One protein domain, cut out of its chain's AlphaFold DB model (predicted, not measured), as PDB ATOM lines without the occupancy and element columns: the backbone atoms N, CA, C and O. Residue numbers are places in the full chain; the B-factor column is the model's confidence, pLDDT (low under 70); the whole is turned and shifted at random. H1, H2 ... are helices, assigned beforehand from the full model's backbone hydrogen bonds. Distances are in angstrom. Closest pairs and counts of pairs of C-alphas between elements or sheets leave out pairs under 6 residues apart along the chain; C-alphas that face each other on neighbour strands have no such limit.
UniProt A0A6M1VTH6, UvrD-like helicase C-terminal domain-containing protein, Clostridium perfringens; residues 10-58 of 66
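This is residues 10 to 58 of the 66 residues of the protein "UvrD-like helicase C-terminal domain-containing protein" of Clostridium perfringens (UniProt A0A6M1VTH6). One helix, H2, makes one side of a loose, open frame, and a long loop, residues 31 to 52, runs out from its end to a far turn near Tyr 45 and folds back to H3, which comes near the middle of H2. The short helix H1 sits near the beginning of H2, and the middle of the frame is largely empty. The printed part has 49 residues with three named helices, in the order H1, H2, H3, and no named strand; the class is all helix, with 22 of the 49 residues in named elements, under half. The whole is loose, with a radius of gyration of the C-alphas of 13.0 A and spans of 37 by 28 by 16 A.

H1 is residues 10 to 13, beginning at C-alpha 10 (165.348, 142.189, 127.313). H2 is residues 18 to 30, 18.8 A from first to last C-alpha, from (168.823, 150.619, 118.889) to (153.454, 160.752, 115.205). H3 is residues 53 to 57, ending at C-alpha 57 (166.689, 162.263, 125.394).

H1 and H2 are close but not clearly touching; their closest C-alphas, those of Ala 11 and Glu 20, are 7.6 A apart. H2 and H3 are also close but not clearly touching, with the closest C-alphas, those of Phe 24 and Phe 54, 7.7 A apart. H1 and H3 are apart. In H2 every O i to N i+4 pair is within hydrogen-bond range; H3 has 0 of 1 such pairs but 2 of 2 O i to N i+3 pairs, and H1 is too short for an O i to N i+4 pair.

The two C-alphas farthest apart, those of Lys 32 and Tyr 45, are 36.8 A apart. Residues 13 to 18 and 29 to 34 stand free. The link from H1 to H2 is tight and that from H2 to H3, 22 residues, is long. The printed part has no cut, its mean pLDDT is 93.1, and no printed residue is under 70.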
ATOM      1  N   MET A  10     164.377 142.940 128.118       95.44
ATOM      2  CA  MET A  10     165.348 142.189 127.313       95.44
ATOM      3  C   MET A  10     166.281 143.113 126.530       95.44
ATOM      4  O   MET A  10     167.491 142.921 126.582       95.44
ATOM      5  N   ALA A  11     165.755 144.170 125.904       95.38
ATOM      6  CA  ALA A  11     166.578 145.136 125.177       95.38
ATOM      7  C   ALA A  11     167.588 145.853 126.091       95.38
ATOM      8  O   ALA A  11     168.723 146.110 125.688       95.38
ATOM      9  N   ILE A  12     167.197 146.146 127.339       93.31
ATOM     10  CA  ILE A  12     168.110 146.688 128.355       93.31
ATOM     11  C   ILE A  12     169.184 145.652 128.703       93.31
ATOM     12  O   ILE A  12     170.371 145.973 128.682       93.31
ATOM     13  N   LYS A  13     168.774 144.416 129.011       94.69
ATOM     14  CA  LYS A  13     169.673 143.337 129.443       94.69
ATOM     15  C   LYS A  13     170.709 142.972 128.377       94.69
ATOM     16  O   LYS A  13     171.860 142.723 128.711       94.69
ATOM     17  N   GLU A  14     170.305 142.947 127.112       95.00
ATOM     18  CA  GLU A  14     171.167 142.634 125.967       95.00
ATOM     19  C   GLU A  14     171.975 143.848 125.479       95.00
ATOM     20  O   GLU A  14     172.802 143.720 124.579       95.00
ATOM     21  N   GLY A  15     171.727 145.043 126.029       92.44
ATOM     22  CA  GLY A  15     172.342 146.292 125.571       92.44
ATOM     23  C   GLY A  15     171.893 146.736 124.170       92.44
ATOM     24  O   GLY A  15     172.412 147.716 123.633       92.44
ATOM     25  N   ASN A  16     170.915 146.055 123.570       93.69
ATOM     26  CA  ASN A  16     170.436 146.321 122.220       93.69
ATOM     27  C   ASN A  16     169.240 147.286 122.223       93.69
ATOM     28  O   ASN A  16     168.097 146.920 121.957       93.69
ATOM     29  N   LEU A  17     169.514 148.557 122.518       96.00
ATOM     30  CA  LEU A  17     168.487 149.605 122.591       96.00
ATOM     31  C   LEU A  17     168.199 150.292 121.249       96.00
ATOM     32  O   LEU A  17     167.366 151.196 121.192       96.00
ATOM     33  N   SER A  18     168.898 149.920 120.177       96.44
ATOM     34  CA  SER A  18     168.823 150.619 118.889       96.44
ATOM     35  C   SER A  18     167.416 150.601 118.297       96.44
ATOM     36  O   SER A  18     166.935 151.633 117.832       96.44
ATOM     37  N   GLU A  19     166.737 149.456 118.356       95.38
ATOM     38  CA  GLU A  19     165.385 149.329 117.810       95.38
ATOM     39  C   GLU A  19     164.354 150.072 118.667       95.38
ATOM     40  O   GLU A  19     163.562 150.858 118.153       95.38
ATOM     41  N   GLU A  20     164.442 149.943 119.989       96.75
ATOM     42  CA  GLU A  20     163.589 150.673 120.933       96.75
ATOM     43  C   GLU A  20     163.733 152.199 120.766       96.75
ATOM     44  O   GLU A  20     162.747 152.937 120.814       96.75
ATOM     45  N   LYS A  21     164.947 152.695 120.478       96.19
ATOM     46  CA  LYS A  21     165.186 154.112 120.152       96.19
ATOM     47  C   LYS A  21     164.500 154.539 118.854       96.19
ATOM     48  O   LYS A  21     163.952 155.640 118.798       96.19
ATOM     49  N   ARG A  22     164.492 153.692 117.816       96.81
ATOM     50  CA  ARG A  22     163.752 153.977 116.571       96.81
ATOM     51  C   ARG A  22     162.249 154.007 116.821       96.81
ATOM     52  O   ARG A  22     161.583 154.930 116.358       96.81
ATOM     53  N   ILE A  23     161.732 153.060 117.604       96.44
ATOM     54  CA  ILE A  23     160.320 153.035 118.004       96.44
ATOM     55  C   ILE A  23     159.966 154.314 118.772       96.44
ATOM     56  O   ILE A  23     158.947 154.943 118.482       96.44
ATOM     57  N   PHE A  24     160.830 154.753 119.693       96.25
ATOM     58  CA  PHE A  24     160.644 155.993 120.445       96.25
ATOM     59  C   PHE A  24     160.591 157.221 119.528       96.25
ATOM     60  O   PHE A  24     159.663 158.025 119.630       96.25
ATOM     61  N   TYR A  25     161.532 157.327 118.586       96.31
ATOM     62  CA  TYR A  25     161.555 158.398 117.588       96.31
ATOM     63  C   TYR A  25     160.268 158.435 116.750       96.31
ATOM     64  O   TYR A  25     159.653 159.493 116.588       96.31
ATOM     65  N   VAL A  26     159.816 157.277 116.257       97.31
ATOM     66  CA  VAL A  26     158.561 157.178 115.502       97.31
ATOM     67  C   VAL A  26     157.383 157.617 116.370       97.31
ATOM     68  O   VAL A  26     156.584 158.436 115.925       97.31
ATOM     69  N   ALA A  27     157.282 157.130 117.610       95.06
ATOM     70  CA  ALA A  27     156.189 157.474 118.519       95.06
ATOM     71  C   ALA A  27     156.110 158.986 118.794       95.06
ATOM     72  O   ALA A  27     155.018 159.554 118.735       95.06
ATOM     73  N   ILE A  28     157.253 159.646 119.020       94.56
ATOM     74  CA  ILE A  28     157.316 161.104 119.207       94.56
ATOM     75  C   ILE A  28     156.838 161.830 117.947       94.56
ATOM     76  O   ILE A  28     155.980 162.708 118.023       94.56
ATOM     77  N   THR A  29     157.352 161.439 116.781       95.88
ATOM     78  CA  THR A  29     157.064 162.120 115.506       95.88
ATOM     79  C   THR A  29     155.652 161.864 114.967       95.88
ATOM     80  O   THR A  29     155.215 162.557 114.048       95.88
ATOM     81  N   ARG A  30     154.882 160.924 115.541       97.25
ATOM     82  CA  ARG A  30     153.454 160.752 115.205       97.25
ATOM     83  C   ARG A  30     152.569 161.876 115.740       97.25
ATOM     84  O   ARG A  30     151.528 162.158 115.141       97.25
ATOM     85  N   ALA A  31     152.937 162.501 116.855       94.88
ATOM     86  CA  ALA A  31     152.132 163.558 117.452       94.88
ATOM     87  C   ALA A  31     152.264 164.862 116.646       94.88
ATOM     88  O   ALA A  31     153.340 165.435 116.546       94.88
ATOM     89  N   LYS A  32     151.149 165.363 116.094       94.38
ATOM     90  CA  LYS A  32     151.146 166.590 115.268       94.38
ATOM     91  C   LYS A  32     151.041 167.897 116.059       94.38
ATOM     92  O   LYS A  32     151.436 168.938 115.554       94.38
ATOM     93  N   LYS A  33     150.418 167.867 117.242       94.50
ATOM     94  CA  LYS A  33     150.114 169.076 118.036       94.50
ATOM     95  C   LYS A  33     150.609 168.982 119.474       94.50
ATOM     96  O   LYS A  33     151.274 169.887 119.951       94.50
ATOM     97  N   ARG A  34     150.259 167.903 120.179       92.44
ATOM     98  CA  ARG A  34     150.637 167.691 121.579       92.44
ATOM     99  C   ARG A  34     150.943 166.222 121.814       92.44
ATOM    100  O   ARG A  34     150.146 165.369 121.430       92.44
ATOM    101  N   LEU A  35     152.069 165.952 122.464       94.12
ATOM    102  CA  LEU A  35     152.455 164.629 122.938       94.12
ATOM    103  C   LEU A  35     152.260 164.581 124.455       94.12
ATOM    104  O   LEU A  35     152.715 165.472 125.167       94.12
ATOM    105  N   VAL A  36     151.571 163.553 124.945       94.69
ATOM    106  CA  VAL A  36     151.416 163.295 126.380       94.69
ATOM    107  C   VAL A  36     152.041 161.943 126.666       94.69
ATOM    108  O   VAL A  36     151.636 160.940 126.081       94.69
ATOM    109  N   ILE A  37     153.029 161.921 127.557       93.69
ATOM    110  CA  ILE A  37     153.694 160.693 127.986       93.69
ATOM    111  C   ILE A  37     153.328 160.453 129.445       93.69
ATOM    112  O   ILE A  37     153.574 161.296 130.301       93.69
ATOM    113  N   THR A  38     152.739 159.298 129.727       94.25
ATOM    114  CA  THR A  38     152.360 158.880 131.080       94.25
ATOM    115  C   THR A  38     153.170 157.661 131.481       94.25
ATOM    116  O   THR A  38     153.643 156.921 130.620       94.25
ATOM    117  N   TYR A  39     153.340 157.410 132.772       93.88
ATOM    118  CA  TYR A  39     153.891 156.164 133.300       93.88
ATOM    119  C   TYR A  39     153.205 155.830 134.624       93.88
ATOM    120  O   TYR A  39     152.576 156.699 135.222       93.88
ATOM    121  N   ASN A  40     153.285 154.575 135.059       92.44
ATOM    122  CA  ASN A  40     152.745 154.196 136.354       92.44
ATOM    123  C   ASN A  40     153.857 154.306 137.399       92.44
ATOM    124  O   ASN A  40     154.879 153.657 137.231       92.44
ATOM    125  N   SER A  41     153.673 155.092 138.458       88.31
ATOM    126  CA  SER A  41     154.659 155.224 139.540       88.31
ATOM    127  C   SER A  41     154.688 154.019 140.490       88.31
ATOM    128  O   SER A  41     155.719 153.764 141.114       88.31
ATOM    129  N   GLN A  42     153.592 153.254 140.577       90.00
ATOM    130  CA  GLN A  42     153.451 152.083 141.444       90.00
ATOM    131  C   GLN A  42     152.981 150.863 140.644       90.00
ATOM    132  O   GLN A  42     151.842 150.765 140.184       90.00
ATOM    133  N   GLY A  43     153.888 149.907 140.473       82.12
ATOM    134  CA  GLY A  43     153.609 148.612 139.876       82.12
ATOM    135  C   GLY A  43     152.763 147.716 140.778       82.12
ATOM    136  O   GLY A  43     152.340 148.085 141.876       82.12
ATOM    137  N   LYS A  44     152.528 146.487 140.308       81.81
ATOM    138  CA  LYS A  44     151.885 145.460 141.136       81.81
ATOM    139  C   LYS A  44     152.693 145.248 142.419       81.81
ATOM    140  O   LYS A  44     153.916 145.354 142.400       81.81
ATOM    141  N   TYR A  45     151.999 144.941 143.514       84.50
ATOM    142  CA  TYR A  45     152.608 144.642 144.818       84.50
ATOM    143  C   TYR A  45     153.427 145.791 145.437       84.50
ATOM    144  O   TYR A  45     154.292 145.554 146.271       84.50
ATOM    145  N   GLY A  46     153.155 147.043 145.052       84.12
ATOM    146  CA  GLY A  46     153.779 148.219 145.671       84.12
ATOM    147  C   GLY A  46     155.211 148.501 145.211       84.12
ATOM    148  O   GLY A  46     155.865 149.393 145.751       84.12
ATOM    149  N   HIS A  47     155.712 147.787 144.199       85.38
ATOM    150  CA  HIS A  47     157.012 148.095 143.612       85.38
ATOM    151  C   HIS A  47     156.983 149.465 142.928       85.38
ATOM    152  O   HIS A  47     156.075 149.766 142.151       85.38
ATOM    153  N   ARG A  48     157.990 150.302 143.189       88.50
ATOM    154  CA  ARG A  48     158.160 151.568 142.469       88.50
ATOM    155  C   ARG A  48     158.675 151.286 141.065       88.50
ATOM    156  O   ARG A  48     159.700 150.629 140.911       88.50
ATOM    157  N   ASN A  49     157.986 151.815 140.061       90.56
ATOM    158  CA  ASN A  49     158.506 151.803 138.699       90.56
ATOM    159  C   ASN A  49     159.255 153.102 138.427       90.56
ATOM    160  O   ASN A  49     158.849 154.186 138.855       90.56
ATOM    161  N   GLU A  50     160.309 152.989 137.637       91.88
ATOM    162  CA  GLU A  50     161.066 154.137 137.171       91.88
ATOM    163  C   GLU A  50     160.536 154.632 135.831       91.88
ATOM    164  O   GLU A  50     160.123 153.849 134.966       91.88
ATOM    165  N   ILE A  51     160.587 155.948 135.637       93.19
ATOM    166  CA  ILE A  51     160.316 156.544 134.334       93.19
ATOM    167  C   ILE A  51     161.313 156.006 133.301       93.19
ATOM    168  O   ILE A  51     162.454 155.683 133.626       93.19
ATOM    169  N   SER A  52     160.876 155.882 132.049       95.12
ATOM    170  CA  SER A  52     161.760 155.407 130.988       95.12
ATOM    171  C   SER A  52     162.990 156.296 130.837       95.12
ATOM    172  O   SER A  52     162.867 157.519 130.734       95.12
ATOM    173  N   GLN A  53     164.163 155.674 130.716       93.00
ATOM    174  CA  GLN A  53     165.418 156.373 130.426       93.00
ATOM    175  C   GLN A  53     165.353 157.230 129.151       93.00
ATOM    176  O   GLN A  53     166.095 158.201 129.026       93.00
ATOM    177  N   PHE A  54     164.445 156.923 128.217       94.88
ATOM    178  CA  PHE A  54     164.310 157.679 126.975       94.88
ATOM    179  C   PHE A  54     163.747 159.086 127.158       94.88
ATOM    180  O   PHE A  54     163.973 159.941 126.306       94.88
ATOM    181  N   ILE A  55     163.091 159.371 128.286       92.75
ATOM    182  CA  ILE A  55     162.665 160.736 128.614       92.75
ATOM    183  C   ILE A  55     163.865 161.681 128.721       92.75
ATOM    184  O   ILE A  55     163.757 162.840 128.334       92.75
ATOM    185  N   ASN A  56     165.032 161.177 129.134       92.25
ATOM    186  CA  ASN A  56     166.256 161.974 129.225       92.25
ATOM    187  C   ASN A  56     166.814 162.397 127.854       92.25
ATOM    188  O   ASN A  56     167.682 163.264 127.808       92.25
ATOM    189  N   TYR A  57     166.332 161.818 126.746       92.88
ATOM    190  CA  TYR A  57     166.689 162.263 125.394       92.88
ATOM    191  C   TYR A  57     165.873 163.469 124.921       92.88
ATOM    192  O   TYR A  57     166.223 164.072 123.909       92.88
ATOM    193  N   ILE A  58     164.790 163.824 125.617       92.56
ATOM    194  CA  ILE A  58     163.985 164.997 125.282       92.56
ATOM    195  C   ILE A  58     164.587 166.203 126.019       92.56
ATOM    196  O   ILE A  58     164.685 166.165 127.249       92.56
TER     197      ILE A  58